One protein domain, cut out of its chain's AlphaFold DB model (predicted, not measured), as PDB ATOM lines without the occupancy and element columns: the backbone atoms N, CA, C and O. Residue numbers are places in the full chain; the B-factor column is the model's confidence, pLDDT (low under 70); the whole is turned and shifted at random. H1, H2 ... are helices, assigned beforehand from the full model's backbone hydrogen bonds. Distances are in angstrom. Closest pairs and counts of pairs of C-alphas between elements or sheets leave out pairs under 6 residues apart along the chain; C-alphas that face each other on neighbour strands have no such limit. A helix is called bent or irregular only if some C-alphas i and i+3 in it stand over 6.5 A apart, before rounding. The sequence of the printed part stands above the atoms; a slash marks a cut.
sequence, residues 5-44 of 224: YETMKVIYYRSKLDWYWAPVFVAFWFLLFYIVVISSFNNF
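AT A GLANCE: This is residues 5 to 44 of the 224 residues of the protein "Peptidase_M28 domain-containing protein" of Glossina pallidipes (UniProt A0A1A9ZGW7). Starting from Tyr 5, the model makes a wide-open V with unequal arms: the short helix H1 and the link after it form one arm, and the long helix H2 forms the other. The corner lies near where H2 begins, and the two helices do not pack together. The printed part has 40 residues, with two named helices in the order H1, H2 and no named strand, and its class is all helix. It is extended, with a radius of gyration of the C-alphas of 17.5 A, and its C-alphas span 55 by 21 by 6 A, a rod in outline.

HOW THE PARTS SIT: Look first at H1, residues 5 to 12, and then at H2, residues 19 to 42; these two helices are apart, with no C-alpha of the one within 8 A of the other. Between them you find a short link of 6 residues. Residues 5 to 16 stand free, of which 5 to 12 belong to H1. Residues 26 to 44 stand free as well, of which 26 to 42 belong to H2. In the backbone, 3 of 4 O i to N i+4 pairs are within hydrogen-bond range in H1, and 17 of 20 in H2. H2 is irregular, but only just: the C-alphas of Tyr 20 and Pro 23 are 6.8 A apart.

IN THESE COORDINATES: Find C-alpha 5 at (38.422, -1.965, 22.293); from there H1 runs 11.2 A to C-alpha 12. Next find C-alpha 19 at (27.744, 19.268, 8.120), where H2 begins; it runs 34.9 A to C-alpha 42 at (2.048, 13.704, -14.901).

THE WHOLE: The C-alphas of Tyr 5 and Phe 44, the two farthest apart, are 55.1 A from each other. The printed part has no cut, and no link is long. In the B-factor column the mean pLDDT of the printed part is 79.7; residues 5 to 16 are under 70, and the mean is 53 in H1 and 92 in H2.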
ATOM      1  N   TYR A   5      38.229  -3.411  22.401       53.56
ATOM      2  CA  TYR A   5      38.422  -1.965  22.293       53.56
ATOM      3  C   TYR A   5      38.875  -1.488  20.897       53.56
ATOM      4  O   TYR A   5      38.561  -0.361  20.513       53.56
ATOM      5  N   GLU A   6      39.562  -2.318  20.103       55.28
ATOM      6  CA  GLU A   6      39.920  -1.963  18.717       55.28
ATOM      7  C   GLU A   6      38.698  -1.997  17.797       55.28
ATOM      8  O   GLU A   6      38.538  -1.130  16.938       55.28
ATOM      9  N   THR A   7      37.788  -2.947  18.015       53.53
ATOM     10  CA  THR A   7      36.543  -3.067  17.246       53.53
ATOM     11  C   THR A   7      35.611  -1.873  17.489       53.53
ATOM     12  O   THR A   7      34.951  -1.416  16.561       53.53
ATOM     13  N   MET A   8      35.616  -1.293  18.699       50.75
ATOM     14  CA  MET A   8      34.864  -0.069  19.020       50.75
ATOM     15  C   MET A   8      35.359   1.169  18.257       50.75
ATOM     16  O   MET A   8      34.542   1.986  17.834       50.75
ATOM     17  N   LYS A   9      36.674   1.313  18.031       49.75
ATOM     18  CA  LYS A   9      37.224   2.449  17.264       49.75
ATOM     19  C   LYS A   9      36.827   2.405  15.788       49.75
ATOM     20  O   LYS A   9      36.552   3.451  15.212       49.75
ATOM     21  N   VAL A  10      36.733   1.210  15.204       52.62
ATOM     22  CA  VAL A  10      36.289   1.022  13.810       52.62
ATOM     23  C   VAL A  10      34.820   1.425  13.626       52.62
ATOM     24  O   VAL A  10      34.461   1.974  12.589       52.62
ATOM     25  N   ILE A  11      33.976   1.237  14.647       53.84
ATOM     26  CA  ILE A  11      32.558   1.634  14.602       53.84
ATOM     27  C   ILE A  11      32.398   3.164  14.697       53.84
ATOM     28  O   ILE A  11      31.531   3.732  14.034       53.84
ATOM     29  N   TYR A  12      33.256   3.848  15.464       51.81
ATOM     30  CA  TYR A  12      33.222   5.311  15.611       51.81
ATOM     31  C   TYR A  12      33.847   6.082  14.438       51.81
ATOM     32  O   TYR A  12      33.500   7.243  14.233       51.81
ATOM     33  N   TYR A  13      34.714   5.445  13.646       51.72
ATOM     34  CA  TYR A  13      35.321   6.008  12.431       51.72
ATOM     35  C   TYR A  13      34.537   5.687  11.146       51.72
ATOM     36  O   TYR A  13      35.097   5.672  10.051       51.72
ATOM     37  N   ARG A  14      33.218   5.471  11.229       56.75
ATOM     38  CA  ARG A  14      32.370   5.701  10.051       56.75
ATOM     39  C   ARG A  14      32.416   7.194   9.761       56.75
ATOM     40  O   ARG A  14      31.932   7.965  10.585       56.75
ATOM     41  N   SER A  15      33.011   7.589   8.632       60.16
ATOM     42  CA  SER A  15      33.024   8.979   8.174       60.16
ATOM     43  C   SER A  15      31.606   9.540   8.252       60.16
ATOM     44  O   SER A  15      30.736   9.188   7.452       60.16
ATOM     45  N   LYS A  16      31.350  10.370   9.261       69.50
ATOM     46  CA  LYS A  16      30.149  11.187   9.288       69.50
ATOM     47  C   LYS A  16      30.373  12.225   8.201       69.50
ATOM     48  O   LYS A  16      31.394  12.902   8.224       69.50
ATOM     49  N   LEU A  17      29.476  12.272   7.222       75.81
ATOM     50  CA  LEU A  17      29.446  13.363   6.255       75.81
ATOM     51  C   LEU A  17      29.515  14.683   7.027       75.81
ATOM     52  O   LEU A  17      28.734  14.889   7.961       75.81
ATOM     53  N   ASP A  18      30.476  15.533   6.674       86.06
ATOM     54  CA  ASP A  18      30.607  16.833   7.319       86.06
ATOM     55  C   ASP A  18      29.334  17.665   7.109       86.06
ATOM     56  O   ASP A  18      28.663  17.567   6.079       86.06
ATOM     57  N   TRP A  19      29.008  18.521   8.079       85.50
ATOM     58  CA  TRP A  19      27.744  19.268   8.120       85.50
ATOM     59  C   TRP A  19      27.488  20.139   6.877       85.50
ATOM     60  O   TRP A  19      26.335  20.354   6.508       85.50
ATOM     61  N   TYR A  20      28.540  20.604   6.196       87.62
ATOM     62  CA  TYR A  20      28.423  21.420   4.985       87.62
ATOM     63  C   TYR A  20      27.935  20.627   3.757       87.62
ATOM     64  O   TYR A  20      27.561  21.235   2.758       87.62
ATOM     65  N   TRP A  21      27.861  19.290   3.830       90.75
ATOM     66  CA  TRP A  21      27.198  18.444   2.827       90.75
ATOM     67  C   TRP A  21      25.683  18.338   3.022       90.75
ATOM     68  O   TRP A  21      24.986  17.880   2.115       90.75
ATOM     69  N   ALA A  22      25.146  18.770   4.169       89.62
ATOM     70  CA  ALA A  22      23.712  18.703   4.441       89.62
ATOM     71  C   ALA A  22      22.851  19.411   3.371       89.62
ATOM     72  O   ALA A  22      21.864  18.811   2.940       89.62
ATOM     73  N   PRO A  23      23.216  20.604   2.848       94.44
ATOM     74  CA  PRO A  23      22.468  21.239   1.763       94.44
ATOM     75  C   PRO A  23      22.462  20.411   0.473       94.44
ATOM     76  O   PRO A  23      21.431  20.319  -0.184       94.44
ATOM     77  N   VAL A  24      23.586  19.767   0.132       94.12
ATOM     78  CA  VAL A  24      23.702  18.914  -1.065       94.12
ATOM     79  C   VAL A  24      22.838  17.665  -0.921       94.12
ATOM     80  O   VAL A  24      22.139  17.290  -1.858       94.12
ATOM     81  N   PHE A  25      22.833  17.047   0.261       91.94
ATOM     82  CA  PHE A  25      21.984  15.895   0.554       91.94
ATOM     83  C   PHE A  25      20.493  16.248   0.453       91.94
ATOM     84  O   PHE A  25      19.740  15.537  -0.207       91.94
ATOM     85  N   VAL A  26      20.065  17.371   1.039       94.88
ATOM     86  CA  VAL A  26      18.674  17.847   0.934       94.88
ATOM     87  C   VAL A  26      18.312  18.176  -0.514       94.88
ATOM     88  O   VAL A  26      17.259  17.751  -0.984       94.88
ATOM     89  N   ALA A  27      19.189  18.871  -1.243       96.31
ATOM     90  CA  ALA A  27      18.972  19.193  -2.649       96.31
ATOM     91  C   ALA A  27      18.859  17.932  -3.518       96.31
ATOM     92  O   ALA A  27      17.993  17.874  -4.385       96.31
ATOM     93  N   PHE A  28      19.676  16.905  -3.257       95.19
ATOM     94  CA  PHE A  28      19.594  15.615  -3.939       95.19
ATOM     95  C   PHE A  28      18.231  14.948  -3.729       95.19
ATOM     96  O   PHE A  28      17.590  14.570  -4.706       95.19
ATOM     97  N   TRP A  29      17.753  14.844  -2.485       95.00
ATOM     98  CA  TRP A  29      16.445  14.237  -2.213       95.00
ATOM     99  C   TRP A  29      15.287  15.068  -2.750       95.00
ATOM    100  O   TRP A  29      14.320  14.500  -3.248       95.00
ATOM    101  N   PHE A  30      15.386  16.397  -2.701       95.69
ATOM    102  CA  PHE A  30      14.384  17.283  -3.284       95.69
ATOM    103  C   PHE A  30      14.319  17.134  -4.809       95.69
ATOM    104  O   PHE A  30      13.235  17.002  -5.375       95.69
ATOM    105  N   LEU A  31      15.476  17.088  -5.475       96.38
ATOM    106  CA  LEU A  31      15.568  16.851  -6.913       96.38
ATOM    107  C   LEU A  31      15.043  15.458  -7.276       96.38
ATOM    108  O   LEU A  31      14.273  15.328  -8.222       96.38
ATOM    109  N   LEU A  32      15.411  14.426  -6.511       94.38
ATOM    110  CA  LEU A  32      14.928  13.063  -6.720       94.38
ATOM    111  C   LEU A  32      13.408  12.984  -6.547       94.38
ATOM    112  O   LEU A  32      12.737  12.391  -7.386       94.38
ATOM    113  N   PHE A  33      12.860  13.618  -5.507       92.75
ATOM    114  CA  PHE A  33      11.417  13.729  -5.305       92.75
ATOM    115  C   PHE A  33      10.751  14.405  -6.502       92.75
ATOM    116  O   PHE A  33       9.791  13.868  -7.041       92.75
ATOM    117  N   TYR A  34      11.282  15.538  -6.968       92.69
ATOM    118  CA  TYR A  34      10.703  16.250  -8.103       92.69
ATOM    119  C   TYR A  34      10.750  15.407  -9.383       92.69
ATOM    120  O   TYR A  34       9.732  15.231 -10.041       92.69
ATOM    121  N   ILE A  35      11.905  14.822  -9.710       93.38
ATOM    122  CA  ILE A  35      12.075  14.007 -10.917       93.38
ATOM    123  C   ILE A  35      11.176  12.772 -10.878       93.38
ATOM    124  O   ILE A  35      10.530  12.474 -11.873       93.38
ATOM    125  N   VAL A  36      11.110  12.058  -9.754       92.44
ATOM    126  CA  VAL A  36      10.354  10.802  -9.671       92.44
ATOM    127  C   VAL A  36       8.862  11.066  -9.487       92.44
ATOM    128  O   VAL A  36       8.054  10.564 -10.262       92.44
ATOM    129  N   VAL A  37       8.473  11.864  -8.491       89.69
ATOM    130  CA  VAL A  37       7.064  12.031  -8.106       89.69
ATOM    131  C   VAL A  37       6.312  12.887  -9.111       89.69
ATOM    132  O   VAL A  37       5.224  12.497  -9.519       89.69
ATOM    133  N   ILE A  38       6.877  14.010  -9.566       87.19
ATOM    134  CA  ILE A  38       6.181  14.874 -10.532       87.19
ATOM    135  C   ILE A  38       6.118  14.207 -11.904       87.19
ATOM    136  O   ILE A  38       5.076  14.254 -12.553       87.19
ATOM    137  N   SER A  39       7.194  13.535 -12.334       88.25
ATOM    138  CA  SER A  39       7.145  12.760 -13.578       88.25
ATOM    139  C   SER A  39       6.130  11.625 -13.478       88.25
ATOM    140  O   SER A  39       5.332  11.460 -14.393       88.25
ATOM    141  N   SER A  40       6.089  10.887 -12.365       88.00
ATOM    142  CA  SER A  40       5.069   9.856 -12.158       88.00
ATOM    143  C   SER A  40       3.660  10.445 -12.182       88.00
ATOM    144  O   SER A  40       2.794   9.893 -12.849       88.00
ATOM    145  N   PHE A  41       3.432  11.565 -11.490       84.88
ATOM    146  CA  PHE A  41       2.116  12.189 -11.379       84.88
ATOM    147  C   PHE A  41       1.571  12.634 -12.739       84.88
ATOM    148  O   PHE A  41       0.414  12.381 -13.058       84.88
ATOM    149  N   ASN A  42       2.427  13.227 -13.571       86.31
ATOM    150  CA  ASN A  42       2.048  13.704 -14.901       86.31
ATOM    151  C   ASN A  42       1.989  12.597 -15.969       86.31
ATOM    152  O   ASN A  42       1.565  12.870 -17.087       86.31
ATOM    153  N   ASN A  43       2.421  11.373 -15.648       86.69
ATOM    154  CA  ASN A  43       2.343  10.213 -16.542       86.69
ATOM    155  C   ASN A  43       1.192   9.257 -16.186       86.69
ATOM    156  O   ASN A  43       1.056   8.208 -16.821       86.69
ATOM    157  N   PHE A  44       0.372   9.574 -15.179       83.44
ATOM    158  CA  PHE A  44      -0.818   8.775 -14.911       83.44
ATOM    159  C   PHE A  44      -1.864   8.957 -16.019       83.44
ATOM    160  O   PHE A  44      -1.969  10.042 -16.596       83.44
TER     161      PHE A  44